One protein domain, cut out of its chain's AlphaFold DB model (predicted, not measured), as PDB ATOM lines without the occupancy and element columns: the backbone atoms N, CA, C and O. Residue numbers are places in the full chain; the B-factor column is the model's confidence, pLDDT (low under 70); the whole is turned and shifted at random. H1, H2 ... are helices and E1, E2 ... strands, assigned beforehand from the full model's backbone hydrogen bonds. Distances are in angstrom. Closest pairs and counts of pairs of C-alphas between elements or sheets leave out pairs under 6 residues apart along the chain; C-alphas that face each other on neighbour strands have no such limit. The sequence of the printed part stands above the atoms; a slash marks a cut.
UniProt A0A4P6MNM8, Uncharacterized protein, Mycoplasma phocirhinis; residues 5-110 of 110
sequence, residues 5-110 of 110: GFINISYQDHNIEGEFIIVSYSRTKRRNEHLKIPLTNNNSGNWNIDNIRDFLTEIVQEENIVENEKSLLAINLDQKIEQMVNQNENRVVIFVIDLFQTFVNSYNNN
ATOM      1  N   GLY A   5      55.446 -19.019  36.217       88.56
ATOM      2  CA  GLY A   5      54.952 -18.949  37.587       88.56
ATOM      3  C   GLY A   5      55.012 -20.325  38.254       88.56
ATOM      4  O   GLY A   5      54.693 -21.340  37.636       88.56
ATOM      5  N   PHE A   6      55.415 -20.376  39.522       91.31
ATOM      6  CA  PHE A   6      55.539 -21.641  40.251       91.31
ATOM      7  C   PHE A   6      54.521 -21.739  41.376       91.31
ATOM      8  O   PHE A   6      54.500 -20.892  42.265       91.31
ATOM      9  N   ILE A   7      53.723 -22.803  41.368       93.06
ATOM     10  CA  ILE A   7      52.928 -23.235  42.514       93.06
ATOM     11  C   ILE A   7      53.804 -24.178  43.340       93.06
ATOM     12  O   ILE A   7      54.108 -25.286  42.903       93.06
ATOM     13  N   ASN A   8      54.238 -23.750  44.522       92.94
ATOM     14  CA  ASN A   8      55.042 -24.570  45.424       92.94
ATOM     15  C   ASN A   8      54.145 -25.197  46.493       92.94
ATOM     16  O   ASN A   8      53.439 -24.473  47.200       92.94
ATOM     17  N   ILE A   9      54.210 -26.521  46.617       93.25
ATOM     18  CA  ILE A   9      53.470 -27.321  47.591       93.25
ATOM     19  C   ILE A   9      54.484 -27.895  48.580       93.25
ATOM     20  O   ILE A   9      55.349 -28.687  48.202       93.25
ATOM     21  N   SER A  10      54.376 -27.491  49.842       93.00
ATOM     22  CA  SER A  10      55.265 -27.937  50.909       93.00
ATOM     23  C   SER A  10      54.511 -28.517  52.095       93.00
ATOM     24  O   SER A  10      53.337 -28.229  52.330       93.00
ATOM     25  N   TYR A  11      55.206 -29.350  52.854       90.69
ATOM     26  CA  TYR A  11      54.744 -29.898  54.109       90.69
ATOM     27  C   TYR A  11      55.209 -29.015  55.270       90.69
ATOM     28  O   TYR A  11      56.368 -28.602  55.345       90.69
ATOM     29  N   GLN A  12      54.325 -28.794  56.239       88.50
ATOM     30  CA  GLN A  12      54.669 -28.135  57.489       88.50
ATOM     31  C   GLN A  12      54.091 -28.894  58.682       88.50
ATOM     32  O   GLN A  12      52.886 -29.106  58.769       88.50
ATOM     33  N   ASP A  13      54.956 -29.249  59.630       83.88
ATOM     34  CA  ASP A  13      54.556 -29.772  60.937       83.88
ATOM     35  C   ASP A  13      54.689 -28.666  61.979       83.88
ATOM     36  O   ASP A  13      55.777 -28.124  62.195       83.88
ATOM     37  N   HIS A  14      53.571 -28.313  62.601       74.88
ATOM     38  CA  HIS A  14      53.568 -27.494  63.797       74.88
ATOM     39  C   HIS A  14      53.164 -28.365  64.978       74.88
ATOM     40  O   HIS A  14      51.992 -28.701  65.118       74.88
ATOM     41  N   ASN A  15      54.107 -28.591  65.896       68.38
ATOM     42  CA  ASN A  15      53.941 -29.399  67.114       68.38
ATOM     43  C   ASN A  15      52.645 -29.140  67.922       68.38
ATOM     44  O   ASN A  15      52.258 -29.983  68.725       68.38
ATOM     45  N   ILE A  16      52.007 -27.973  67.770       69.62
ATOM     46  CA  ILE A  16      50.781 -27.573  68.485       69.62
ATOM     47  C   ILE A  16      49.561 -27.484  67.551       69.62
ATOM     48  O   ILE A  16      48.450 -27.795  67.969       69.62
ATOM     49  N   GLU A  17      49.744 -27.056  66.300       70.06
ATOM     50  CA  GLU A  17      48.641 -26.808  65.358       70.06
ATOM     51  C   GLU A  17      48.335 -28.017  64.461       70.06
ATOM     52  O   GLU A  17      47.277 -28.064  63.836       70.06
ATOM     53  N   GLY A  18      49.236 -29.002  64.421       81.56
ATOM     54  CA  GLY A  18      49.133 -30.198  63.598       81.56
ATOM     55  C   GLY A  18      49.930 -30.113  62.299       81.56
ATOM     56  O   GLY A  18      50.750 -29.218  62.078       81.56
ATOM     57  N   GLU A  19      49.687 -31.097  61.443       86.81
ATOM     58  CA  GLU A  19      50.349 -31.249  60.153       86.81
ATOM     59  C   GLU A  19      49.545 -30.540  59.053       86.81
ATOM     60  O   GLU A  19      48.316 -30.662  58.981       86.81
ATOM     61  N   PHE A  20      50.236 -29.818  58.171       88.19
ATOM     62  CA  PHE A  20      49.641 -29.023  57.099       88.19
ATOM     63  C   PHE A  20      50.376 -29.206  55.773       88.19
ATOM     64  O   PHE A  20      51.584 -29.438  55.733       88.19
ATOM     65  N   ILE A  21      49.641 -28.988  54.688       89.31
ATOM     66  CA  ILE A  21      50.189 -28.619  53.387       89.31
ATOM     67  C   ILE A  21      50.110 -27.104  53.270       89.31
ATOM     68  O   ILE A  21      49.075 -26.504  53.570       89.31
ATOM     69  N   ILE A  22      51.188 -26.495  52.801       90.19
ATOM     70  CA  ILE A  22      51.228 -25.097  52.407       90.19
ATOM     71  C   ILE A  22      51.340 -25.051  50.890       90.19
ATOM     72  O   ILE A  22      52.291 -25.573  50.315       90.19
ATOM     73  N   VAL A  23      50.372 -24.413  50.241       91.69
ATOM     74  CA  VAL A  23      50.437 -24.099  48.815       91.69
ATOM     75  C   VAL A  23      50.726 -22.617  48.667       91.69
ATOM     76  O   VAL A  23      50.119 -21.774  49.324       91.69
ATOM     77  N   SER A  24      51.706 -22.303  47.838       91.31
ATOM     78  CA  SER A  24      52.177 -20.947  47.597       91.31
ATOM     79  C   SER A  24      52.370 -20.727  46.116       91.31
ATOM     80  O   SER A  24      52.665 -21.673  45.393       91.31
ATOM     81  N   TYR A  25      52.251 -19.490  45.664       89.38
ATOM     82  CA  TYR A  25      52.556 -19.129  44.292       89.38
ATOM     83  C   TYR A  25      53.720 -18.142  44.273       89.38
ATOM     84  O   TYR A  25      53.785 -17.252  45.111       89.38
ATOM     85  N   SER A  26      54.675 -18.325  43.366       85.38
ATOM     86  CA  SER A  26      55.831 -17.447  43.226       85.38
ATOM     87  C   SER A  26      56.070 -17.099  41.763       85.38
ATOM     88  O   SER A  26      56.454 -17.960  40.966       85.38
ATOM     89  N   ARG A  27      55.906 -15.813  41.450       77.38
ATOM     90  CA  ARG A  27      56.325 -15.193  40.185       77.38
ATOM     91  C   ARG A  27      56.906 -13.792  40.379       77.38
ATOM     92  O   ARG A  27      57.814 -13.399  39.651       77.38
ATOM     93  N   THR A  28      56.468 -13.058  41.408       58.75
ATOM     94  CA  THR A  28      57.038 -11.754  41.786       58.75
ATOM     95  C   THR A  28      57.338 -11.677  43.286       58.75
ATOM     96  O   THR A  28      56.782 -12.423  44.079       58.75
ATOM     97  N   LYS A  29      58.232 -10.767  43.708       49.75
ATOM     98  CA  LYS A  29      58.615 -10.534  45.122       49.75
ATOM     99  C   LYS A  29      57.475  -9.984  46.009       49.75
ATOM    100  O   LYS A  29      57.755  -9.464  47.092       49.75
ATOM    101  N   ARG A  30      56.221  -9.993  45.550       50.50
ATOM    102  CA  ARG A  30      55.087  -9.597  46.389       50.50
ATOM    103  C   ARG A  30      54.784 -10.720  47.372       50.50
ATOM    104  O   ARG A  30      55.128 -11.872  47.157       50.50
ATOM    105  N   ARG A  31      54.292 -10.325  48.539       49.75
ATOM    106  CA  ARG A  31      54.128 -11.194  49.699       49.75
ATOM    107  C   ARG A  31      53.115 -12.281  49.343       49.75
ATOM    108  O   ARG A  31      51.940 -11.967  49.229       49.75
ATOM    109  N   ASN A  32      53.603 -13.503  49.143       55.38
ATOM    110  CA  ASN A  32      52.789 -14.645  48.749       55.38
ATOM    111  C   ASN A  32      51.666 -14.867  49.764       55.38
ATOM    112  O   ASN A  32      51.926 -15.059  50.958       55.38
ATOM    113  N   GLU A  33      50.428 -14.853  49.284       60.59
ATOM    114  CA  GLU A  33      49.352 -15.517  49.997       60.59
ATOM    115  C   GLU A  33      49.619 -17.025  49.957       60.59
ATOM    116  O   GLU A  33      50.131 -17.581  48.980       60.59
ATOM    117  N   HIS A  34      49.373 -17.676  51.087       79.81
ATOM    118  CA  HIS A  34      49.648 -19.088  51.275       79.81
ATOM    119  C   HIS A  34      48.355 -19.778  51.669       79.81
ATOM    120  O   HIS A  34      47.741 -19.442  52.683       79.81
ATOM    121  N   LEU A  35      47.966 -20.784  50.897       87.94
ATOM    122  CA  LEU A  35      46.870 -21.661  51.254       87.94
ATOM    123  C   LEU A  35      47.395 -22.723  52.224       87.94
ATOM    124  O   LEU A  35      48.256 -23.528  51.876       87.94
ATOM    125  N   LYS A  36      46.866 -22.731  53.448       87.75
ATOM    126  CA  LYS A  36      47.192 -23.720  54.483       87.75
ATOM    127  C   LYS A  36      46.078 -24.764  54.570       87.75
ATOM    128  O   LYS A  36      44.944 -24.422  54.898       87.75
ATOM    129  N   ILE A  37      46.401 -26.027  54.293       86.81
ATOM    130  CA  ILE A  37      45.456 -27.154  54.255       86.81
ATOM    131  C   ILE A  37      45.833 -28.160  55.353       86.81
ATOM    132  O   ILE A  37      46.934 -28.704  55.309       86.81
ATOM    133  N   PRO A  38      44.969 -28.428  56.346       85.62
ATOM    134  CA  PRO A  38      45.265 -29.397  57.402       85.62
ATOM    135  C   PRO A  38      45.254 -30.841  56.878       85.62
ATOM    136  O   PRO A  38      44.372 -31.222  56.105       85.62
ATOM    137  N   LEU A  39      46.210 -31.655  57.338       81.44
ATOM    138  CA  LEU A  39      46.352 -33.068  56.963       81.44
ATOM    139  C   LEU A  39      45.558 -34.025  57.856       81.44
ATOM    140  O   LEU A  39      45.178 -35.109  57.410       81.44
ATOM    141  N   THR A  40      45.285 -33.647  59.106       72.94
ATOM    142  CA  THR A  40      44.540 -34.485  60.047       72.94
ATOM    143  C   THR A  40      43.054 -34.133  60.050       72.94
ATOM    144  O   THR A  40      42.623 -32.992  60.228       72.94
ATOM    145  N   ASN A  41      42.240 -35.160  59.816       60.34
ATOM    146  CA  ASN A  41      40.797 -35.058  59.679       60.34
ATOM    147  C   ASN A  41      40.140 -35.044  61.066       60.34
ATOM    148  O   ASN A  41      39.873 -36.098  61.629       60.34
ATOM    149  N   ASN A  42      39.848 -33.859  61.597       51.50
ATOM    150  CA  ASN A  42      38.736 -33.695  62.545       51.50
ATOM    151  C   ASN A  42      37.702 -32.667  62.077       51.50
ATOM    152  O   ASN A  42      36.673 -32.531  62.721       51.50
ATOM    153  N   ASN A  43      37.928 -31.984  60.950       48.28
ATOM    154  CA  ASN A  43      36.950 -31.096  60.328       48.28
ATOM    155  C   ASN A  43      37.195 -31.039  58.817       48.28
ATOM    156  O   ASN A  43      37.869 -30.141  58.313       48.28
ATOM    157  N   SER A  44      36.580 -31.953  58.072       48.34
ATOM    158  CA  SER A  44      36.431 -31.841  56.613       48.34
ATOM    159  C   SER A  44      35.724 -30.542  56.181       48.34
ATOM    160  O   SER A  44      35.766 -30.184  55.010       48.34
ATOM    161  N   GLY A  45      35.116 -29.804  57.121       51.25
ATOM    162  CA  GLY A  45      34.567 -28.459  56.920       51.25
ATOM    163  C   GLY A  45      35.593 -27.313  56.894       51.25
ATOM    164  O   GLY A  45      35.204 -26.193  56.593       51.25
ATOM    165  N   ASN A  46      36.880 -27.564  57.180       54.44
ATOM    166  CA  ASN A  46      37.931 -26.528  57.168       54.44
ATOM    167  C   ASN A  46      38.704 -26.428  55.846       54.44
ATOM    168  O   ASN A  46      39.599 -25.592  55.720       54.44
ATOM    169  N   TRP A  47      38.370 -27.249  54.852       66.25
ATOM    170  CA  TRP A  47      38.830 -27.021  53.487       66.25
ATOM    171  C   TRP A  47      37.977 -25.899  52.931       66.25
ATOM    172  O   TRP A  47      36.927 -26.141  52.342       66.25
ATOM    173  N   ASN A  48      38.363 -24.663  53.227       74.12
ATOM    174  CA  ASN A  48      37.632 -23.507  52.755       74.12
ATOM    175  C   ASN A  48      37.783 -23.446  51.225       74.12
ATOM    176  O   ASN A  48      38.770 -22.932  50.707       74.12
ATOM    177  N   ILE A  49      36.835 -24.062  50.513       80.56
ATOM    178  CA  ILE A  49      36.794 -24.135  49.048       80.56
ATOM    179  C   ILE A  49      36.845 -22.727  48.453       80.56
ATOM    180  O   ILE A  49      37.439 -22.548  47.392       80.56
ATOM    181  N   ASP A  50      36.269 -21.740  49.142       83.94
ATOM    182  CA  ASP A  50      36.339 -20.349  48.716       83.94
ATOM    183  C   ASP A  50      37.785 -19.841  48.782       83.94
ATOM    184  O   ASP A  50      38.267 -19.337  47.778       83.94
ATOM    185  N   ASN A  51      38.552 -20.140  49.840       85.56
ATOM    186  CA  ASN A  51      39.987 -19.802  49.884       85.56
ATOM    187  C   ASN A  51      40.795 -20.475  48.760       85.56
ATOM    188  O   ASN A  51      41.732 -19.881  48.236       85.56
ATOM    189  N   ILE A  52      40.465 -21.719  48.393       88.38
ATOM    190  CA  ILE A  52      41.123 -22.404  47.268       88.38
ATOM    191  C   ILE A  52      40.788 -21.689  45.955       88.38
ATOM    192  O   ILE A  52      41.672 -21.447  45.137       88.38
ATOM    193  N   ARG A  53      39.509 -21.354  45.746       88.62
ATOM    194  CA  ARG A  53      39.042 -20.644  44.551       88.62
ATOM    195  C   ARG A  53      39.685 -19.264  44.438       88.62
ATOM    196  O   ARG A  53      40.127 -18.906  43.348       88.62
ATOM    197  N   ASP A  54      39.732 -18.522  45.536       88.00
ATOM    198  CA  ASP A  54      40.303 -17.179  45.594       88.00
ATOM    199  C   ASP A  54      41.798 -17.240  45.269       88.00
ATOM    200  O   ASP A  54      42.239 -16.576  44.333       88.00
ATOM    201  N   PHE A  55      42.536 -18.169  45.888       89.38
ATOM    202  CA  PHE A  55      43.950 -18.408  45.588       89.38
ATOM    203  C   PHE A  55      44.205 -18.738  44.103       89.38
ATOM    204  O   PHE A  55      45.103 -18.180  43.477       89.38
ATOM    205  N   LEU A  56      43.401 -19.618  43.494       90.75
ATOM    206  CA  LEU A  56      43.528 -19.931  42.062       90.75
ATOM    207  C   LEU A  56      43.194 -18.725  41.168       90.75
ATOM    208  O   LEU A  56      43.815 -18.539  40.121       90.75
ATOM    209  N   THR A  57      42.220 -17.909  41.574       89.56
ATOM    210  CA  THR A  57      41.816 -16.698  40.846       89.56
ATOM    211  C   THR A  57      42.924 -15.649  40.874       89.56
ATOM    212  O   THR A  57      43.203 -15.040  39.840       89.56
ATOM    213  N   GLU A  58      43.586 -15.474  42.017       87.25
ATOM    214  CA  GLU A  58      44.735 -14.577  42.168       87.25
ATOM    215  C   GLU A  58      45.887 -14.969  41.249       87.25
ATOM    216  O   GLU A  58      46.414 -14.103  40.552       87.25
ATOM    217  N   ILE A  59      46.207 -16.267  41.147       88.12
ATOM    218  CA  ILE A  59      47.220 -16.754  40.199       88.12
ATOM    219  C   ILE A  59      46.865 -16.305  38.778       88.12
ATOM    220  O   ILE A  59      47.686 -15.692  38.105       88.12
ATOM    221  N   VAL A  60      45.633 -16.547  38.321       87.88
ATOM    222  CA  VAL A  60      45.214 -16.160  36.962       87.88
ATOM    223  C   VAL A  60      45.277 -14.642  36.754       87.88
ATOM    224  O   VAL A  60      45.680 -14.179  35.686       87.88
ATOM    225  N   GLN A  61      44.883 -13.846  37.749       85.00
ATOM    226  CA  GLN A  61      44.941 -12.385  37.660       85.00
ATOM    227  C   GLN A  61      46.378 -11.868  37.595       85.00
ATOM    228  O   GLN A  61      46.681 -11.049  36.726       85.00
ATOM    229  N   GLU A  62      47.263 -12.355  38.469       81.56
ATOM    230  CA  GLU A  62      48.686 -12.008  38.438       81.56
ATOM    231  C   GLU A  62      49.307 -12.367  37.094       81.56
ATOM    232  O   GLU A  62      50.074 -11.585  36.528       81.56
ATOM    233  N   GLU A  63      48.926 -13.519  36.553       77.56
ATOM    234  CA  GLU A  63      49.456 -13.974  35.288       77.56
ATOM    235  C   GLU A  63      49.021 -13.121  34.090       77.56
ATOM    236  O   GLU A  63      49.833 -12.880  33.195       77.56
ATOM    237  N   ASN A  64      47.781 -12.623  34.100       74.81
ATOM    238  CA  ASN A  64      47.241 -11.737  33.065       74.81
ATOM    239  C   ASN A  64      47.847 -10.323  33.095       74.81
ATOM    240  O   ASN A  64      47.863  -9.648  32.069       74.81
ATOM    241  N   ILE A  65      48.353  -9.860  34.247       71.00
ATOM    242  CA  ILE A  65      48.993  -8.536  34.381       71.00
ATOM    243  C   ILE A  65      50.365  -8.498  33.680       71.00
ATOM    244  O   ILE A  65      50.851  -7.428  33.308       71.00
ATOM    245  N   VAL A  66      51.010  -9.650  33.464       65.38
ATOM    246  CA  VAL A  66      52.297  -9.733  32.756       65.38
ATOM    247  C   VAL A  66      52.049  -9.729  31.237       65.38
ATOM    248  O   VAL A  66      52.203 -10.737  30.556       65.38
ATOM    249  N   GLU A  67      51.648  -8.570  30.709       59.12
ATOM    250  CA  GLU A  67      51.006  -8.345  29.397       59.12
ATOM    251  C   GLU A  67      51.763  -8.754  28.106       59.12
ATOM    252  O   GLU A  67      51.242  -8.491  27.028       59.12
ATOM    253  N   ASN A  68      52.944  -9.391  28.119       55.22
ATOM    254  CA  ASN A  68      53.758  -9.484  26.883       55.22
ATOM    255  C   ASN A  68      54.327 -10.849  26.461       55.22
ATOM    256  O   ASN A  68      54.897 -10.921  25.375       55.22
ATOM    257  N   GLU A  69      54.148 -11.940  27.207       62.75
ATOM    258  CA  GLU A  69      54.542 -13.282  26.741       62.75
ATOM    259  C   GLU A  69      53.615 -14.347  27.335       62.75
ATOM    260  O   GLU A  69      53.163 -14.199  28.473       62.75
ATOM    261  N   LYS A  70      53.354 -15.436  26.589       69.50
ATOM    262  CA  LYS A  70      52.608 -16.590  27.114       69.50
ATOM    263  C   LYS A  70      53.326 -17.093  28.363       69.50
ATOM    264  O   LYS A  70      54.442 -17.602  28.281       69.50
ATOM    265  N   SER A  71      52.680 -16.922  29.505       79.38
ATOM    266  CA  SER A  71      53.183 -17.431  30.765       79.38
ATOM    267  C   SER A  71      52.818 -18.897  30.927       79.38
ATOM    268  O   SER A  71      51.753 -19.328  30.482       79.38
ATOM    269  N   LEU A  72      53.705 -19.653  31.560       88.38
ATOM    270  CA  LEU A  72      53.436 -21.030  31.944       88.38
ATOM    271  C   LEU A  72      53.360 -21.125  33.458       88.38
ATOM    272  O   LEU A  72      54.075 -20.429  34.175       88.38
ATOM    273  N   LEU A  73      52.532 -22.039  33.939       91.38
ATOM    274  CA  LEU A  73      52.552 -22.467  35.325       91.38
ATOM    275  C   LEU A  73      53.275 -23.805  35.447       91.38
ATOM    276  O   LEU A  73      53.139 -24.684  34.593       91.38
ATOM    277  N   ALA A  74      54.012 -23.970  36.538       92.62
ATOM    278  CA  ALA A  74      54.633 -25.227  36.930       92.62
ATOM    279  C   ALA A  74      54.393 -25.505  38.417       92.62
ATOM    280  O   ALA A  74      54.115 -24.590  39.197       92.62
ATOM    281  N   ILE A  75      54.507 -26.773  38.811       93.88
ATOM    282  CA  ILE A  75      54.390 -27.199  40.207       93.88
ATOM    283  C   ILE A  75      55.759 -27.609  40.720       93.88
ATOM    284  O   ILE A  75      56.423 -28.440  40.106       93.88
ATOM    285  N   ASN A  76      56.125 -27.070  41.878       94.19
ATOM    286  CA  ASN A  76      57.259 -27.531  42.661       94.19
ATOM    287  C   ASN A  76      56.738 -28.237  43.909       94.19
ATOM    288  O   ASN A  76      55.944 -27.674  44.664       94.19
ATOM    289  N   LEU A  77      57.199 -29.459  44.137       94.12
ATOM    290  CA  LEU A  77      56.921 -30.203  45.358       94.12
ATOM    291  C   LEU A  77      58.157 -30.144  46.252       94.12
ATOM    292  O   LEU A  77      59.283 -30.230  45.762       94.12
ATOM    293  N   ASP A  78      57.968 -29.988  47.559       92.81
ATOM    294  CA  ASP A  78      59.072 -30.241  48.480       92.81
ATOM    295  C   ASP A  78      59.371 -31.749  48.595       92.81
ATOM    296  O   ASP A  78      58.543 -32.604  48.270       92.81
ATOM    297  N   GLN A  79      60.559 -32.088  49.101       92.38
ATOM    298  CA  GLN A  79      61.012 -33.482  49.195       92.38
ATOM    299  C   GLN A  79      60.096 -34.369  50.051       92.38
ATOM    300  O   GLN A  79      59.995 -35.570  49.801       92.38
ATOM    301  N   LYS A  80      59.446 -33.816  51.082       91.94
ATOM    302  CA  LYS A  80      58.587 -34.599  51.977       91.94
ATOM    303  C   LYS A  80      57.243 -34.899  51.312       91.94
ATOM    304  O   LYS A  80      56.747 -36.017  51.430       91.94
ATOM    305  N   ILE A  81      56.699 -33.946  50.564       92.75
ATOM    306  CA  ILE A  81      55.518 -34.124  49.723       92.75
ATOM    307  C   ILE A  81      55.801 -35.148  48.616       92.75
ATOM    308  O   ILE A  81      55.008 -36.070  48.434       92.75
ATOM    309  N   GLU A  82      56.950 -35.059  47.934       92.81
ATOM    310  CA  GLU A  82      57.360 -36.056  46.930       92.81
ATOM    311  C   GLU A  82      57.415 -37.476  47.513       92.81
ATOM    312  O   GLU A  82      56.945 -38.428  46.888       92.81
ATOM    313  N   GLN A  83      57.953 -37.634  48.726       92.25
ATOM    314  CA  GLN A  83      57.989 -38.927  49.416       92.25
ATOM    315  C   GLN A  83      56.585 -39.463  49.710       92.25
ATOM    316  O   GLN A  83      56.312 -40.622  49.394       92.25
ATOM    317  N   MET A  84      55.689 -38.623  50.240       90.56
ATOM    318  CA  MET A  84      54.301 -39.007  50.530       90.56
ATOM    319  C   MET A  84      53.566 -39.478  49.268       90.56
ATOM    320  O   MET A  84      52.907 -40.515  49.290       90.56
ATOM    321  N   VAL A  85      53.740 -38.779  48.142       88.75
ATOM    322  CA  VAL A  85      53.149 -39.167  46.849       88.75
ATOM    323  C   VAL A  85      53.694 -40.504  46.363       88.75
ATOM    324  O   VAL A  85      52.922 -41.397  46.020       88.75
ATOM    325  N   ASN A  86      55.019 -40.665  46.359       89.44
ATOM    326  CA  ASN A  86      55.671 -41.881  45.868       89.44
ATOM    327  C   ASN A  86      55.299 -43.123  46.691       89.44
ATOM    328  O   ASN A  86      55.262 -44.232  46.159       89.44
ATOM    329  N   GLN A  87      55.015 -42.942  47.982       91.81
ATOM    330  CA  GLN A  87      54.572 -44.004  48.885       91.81
ATOM    331  C   GLN A  87      53.044 -44.191  48.882       91.81
ATOM    332  O   GLN A  87      52.541 -45.114  49.523       91.81
ATOM    333  N   ASN A  88      52.307 -43.365  48.128       85.00
ATOM    334  CA  ASN A  88      50.843 -43.314  48.113       85.00
ATOM    335  C   ASN A  88      50.252 -43.108  49.522       85.00
ATOM    336  O   ASN A  88      49.213 -43.668  49.889       85.00
ATOM    337  N   GLU A  89      50.952 -42.315  50.328       83.62
ATOM    338  CA  GLU A  89      50.584 -41.967  51.688       83.62
ATOM    339  C   GLU A  89      49.816 -40.647  51.708       83.62
ATOM    340  O   GLU A  89      50.084 -39.726  50.942       83.62
ATOM    341  N   ASN A  90      48.864 -40.548  52.637       83.56
ATOM    342  CA  ASN A  90      48.065 -39.351  52.879       83.56
ATOM    343  C   ASN A  90      47.214 -38.894  51.666       83.56
ATOM    344  O   ASN A  90      47.604 -38.072  50.841       83.56
ATOM    345  N   ARG A  91      45.963 -39.375  51.607       85.69
ATOM    346  CA  ARG A  91      45.002 -39.059  50.528       85.69
ATOM    347  C   ARG A  91      44.741 -37.564  50.331       85.69
ATOM    348  O   ARG A  91      44.370 -37.165  49.233       85.69
ATOM    349  N   VAL A  92      44.909 -36.756  51.380       86.31
ATOM    350  CA  VAL A  92      44.771 -35.298  51.297       86.31
ATOM    351  C   VAL A  92      45.886 -34.708  50.439       86.31
ATOM    352  O   VAL A  92      45.595 -33.913  49.552       86.31
ATOM    353  N   VAL A  93      47.134 -35.138  50.653       89.06
ATOM    354  CA  VAL A  93      48.292 -34.709  49.853       89.06
ATOM    355  C   VAL A  93      48.080 -35.038  48.384       89.06
ATOM    356  O   VAL A  93      48.198 -34.156  47.537       89.06
ATOM    357  N   ILE A  94      47.693 -36.281  48.098       90.69
ATOM    358  CA  ILE A  94      47.452 -36.751  46.729       90.69
ATOM    359  C   ILE A  94      46.363 -35.906  46.059       90.69
ATOM    360  O   ILE A  94      46.588 -35.351  44.990       90.69
ATOM    361  N   PHE A  95      45.219 -35.725  46.725       90.06
ATOM    362  CA  PHE A  95      44.124 -34.916  46.189       90.06
ATOM    363  C   PHE A  95      44.541 -33.464  45.911       90.06
ATOM    364  O   PHE A  95      44.176 -32.906  44.878       90.06
ATOM    365  N   VAL A  96      45.286 -32.837  46.827       90.31
ATOM    366  CA  VAL A  96      45.751 -31.453  46.656       90.31
ATOM    367  C   VAL A  96      46.656 -31.348  45.433       90.31
ATOM    368  O   VAL A  96      46.483 -30.447  44.617       90.31
ATOM    369  N   ILE A  97      47.580 -32.288  45.260       93.12
ATOM    370  CA  ILE A  97      48.479 -32.297  44.105       93.12
ATOM    371  C   ILE A  97      47.699 -32.492  42.809       93.12
ATOM    372  O   ILE A  97      47.899 -31.716  41.879       93.12
ATOM    373  N   ASP A  98      46.769 -33.446  42.767       93.56
ATOM    374  CA  ASP A  98      45.930 -33.696  41.591       93.56
ATOM    375  C   ASP A  98      45.106 -32.459  41.208       93.56
ATOM    376  O   ASP A  98      44.997 -32.111  40.026       93.56
ATOM    377  N   LEU A  99      44.557 -31.751  42.202       94.00
ATOM    378  CA  LEU A  99      43.813 -30.509  42.000       94.00
ATOM    379  C   LEU A  99      44.685 -29.439  41.329       94.00
ATOM    380  O   LEU A  99      44.296 -28.880  40.299       94.00
ATOM    381  N   PHE A 100      45.867 -29.161  41.884       94.38
ATOM    382  CA  PHE A 100      46.756 -28.134  41.339       94.38
ATOM    383  C   PHE A 100      47.371 -28.553  39.998       94.38
ATOM    384  O   PHE A 100      47.503 -27.712  39.111       94.38
ATOM    385  N   GLN A 101      47.670 -29.840  39.791       95.81
ATOM    386  CA  GLN A 101      48.105 -30.365  38.492       95.81
ATOM    387  C   GLN A 101      47.022 -30.182  37.429       95.81
ATOM    388  O   GLN A 101      47.307 -29.714  36.328       95.81
ATOM    389  N   THR A 102      45.769 -30.492  37.766       96.56
ATOM    390  CA  THR A 102      44.624 -30.290  36.867       96.56
ATOM    391  C   THR A 102      44.468 -28.818  36.495       96.56
ATOM    392  O   THR A 102      44.273 -28.497  35.320       96.56
ATOM    393  N   PHE A 103      44.604 -27.919  37.472       94.94
ATOM    394  CA  PHE A 103      44.578 -26.479  37.238       94.94
ATOM    395  C   PHE A 103      45.709 -26.023  36.308       94.94
ATOM    396  O   PHE A 103      45.431 -25.401  35.286       94.94
ATOM    397  N   VAL A 104      46.962 -26.382  36.603       94.44
ATOM    398  CA  VAL A 104      48.138 -26.013  35.792       94.44
ATOM    399  C   VAL A 104      48.018 -26.531  34.359       94.44
ATOM    400  O   VAL A 104      48.259 -25.787  33.408       94.44
ATOM    401  N   ASN A 105      47.577 -27.778  34.191       95.25
ATOM    402  CA  ASN A 105      47.338 -28.359  32.873       95.25
ATOM    403  C   ASN A 105      46.238 -27.605  32.119       95.25
ATOM    404  O   ASN A 105      46.381 -27.351  30.927       95.25
ATOM    405  N   SER A 106      45.152 -27.236  32.798       94.06
ATOM    406  CA  SER A 106      44.066 -26.470  32.179       94.06
ATOM    407  C   SER A 106      44.517 -25.059  31.801       94.06
ATOM    408  O   SER A 106      44.162 -24.574  30.734       94.06
ATOM    409  N   TYR A 107      45.322 -24.409  32.641       91.44
ATOM    410  CA  TYR A 107      45.844 -23.070  32.387       91.44
ATOM    411  C   TYR A 107      46.810 -23.046  31.192       91.44
ATOM    412  O   TYR A 107      46.625 -22.260  30.273       91.44
ATOM    413  N   ASN A 108      47.796 -23.948  31.155       91.44
ATOM    414  CA  ASN A 108      48.828 -23.956  30.108       91.44
ATOM    415  C   ASN A 108      48.296 -24.337  28.709       91.44
ATOM    416  O   ASN A 108      48.917 -23.986  27.694       91.44
ATOM    417  N   ASN A 109      47.190 -25.088  28.662       87.75
ATOM    418  CA  ASN A 109      46.572 -25.585  27.428       87.75
ATOM    419  C   ASN A 109      45.437 -24.699  26.887       87.75
ATOM    420  O   ASN A 109      44.999 -24.942  25.762       87.75
ATOM    421  N   ASN A 110      44.970 -23.711  27.659       73.81
ATOM    422  CA  ASN A 110      44.136 -22.619  27.142       73.81
ATOM    423  C   ASN A 110      45.010 -21.501  26.543       73.81
ATOM    424  O   ASN A 110      44.453 -20.724  25.739       73.81
TER     425      ASN A 110
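AT A GLANCE: This is residues 5 to 110 of the 110 residues of an uncharacterized protein of Mycoplasma phocirhinis (UniProt A0A4P6MNM8). A twisted wall of four strands has two long helices, H1 and H3, over one face, both running along the strands, while the other face is bare. The short H2, between E4 and H3 in the chain, stands up from the sheet at E1, and residues 64 to 69 stick out. The printed part has 106 residues, with three named helices and four named strands in the order E1 E2 E3 H1 E4 H2 H3. The sheet is mixed, in the order E3 E2 E1 E4, and the class is mixed, helices and strands. The whole is compact, with a radius of gyration of the C-alphas of 14.3 A, yet elongated, spanning 44 by 25 by 23 A.

HOW THE PARTS SIT: Begin with E1, residues 5 to 14, E2, residues 18 to 26, and E3, residues 34 to 38: they form a meander, each strand the antiparallel neighbour of the one before, and two hairpins. Look for N 8 and O 24, 2.7 A apart, between E1 and E2, and N 35 and O 23, 2.8 A, between E3 and E2. H1, residues 49 to 65, is on the sheet at a height of 9.7 A; its C-alpha 52 comes to 7.0 A from that of Leu 35. E4, residues 72 to 77, is parallel to E1, with N 7 and O 74 at 2.8 A. E3, H1 and E4 make a split strand-helix-strand unit, two strands running the same way with E2 and E1 between them, and its crossover is right-handed. H2, residues 79 to 86, stands up from the sheet, its line rising 61 degrees; the closest C-alphas of H2 and E1 are those of Ile 81 and Tyr 11, 6.1 A apart. H3, residues 91 to 109, is on the same face as H2, at a height of 8.8 A, and runs along the strands, at 7 degrees to E2 on the local plane. Its closest C-alpha to E4 is that of Val 104, 5.7 A from Leu 73's. H2 and H3 touch, about perpendicular at 85 degrees, through residues 93 to 94 of H3 alone; H1 and H3 are near each other. In H1, H2 and H3 every O i to N i+4 pair is within hydrogen-bond range.

IN THESE COORDINATES: Find C-alpha 5 at (54.952, -18.949, 37.587), where E1 begins and runs 27.6 A. E2 covers 24.9 A, H1 24.6 A. From C-alpha 91 at (45.002, -39.059, 50.528), H3 runs 26.8 A to C-alpha 109 at (46.572, -25.585, 27.428).

THE WHOLE: The C-alphas farthest apart, of Asn 42 and Asn 68, are 45.6 A apart. The printed part has no cut, and no link is long. Mean pLDDT of the printed part is 82.1; residues 15 to 16, 28 to 33, 41 to 47 and 66 to 70 are under 70.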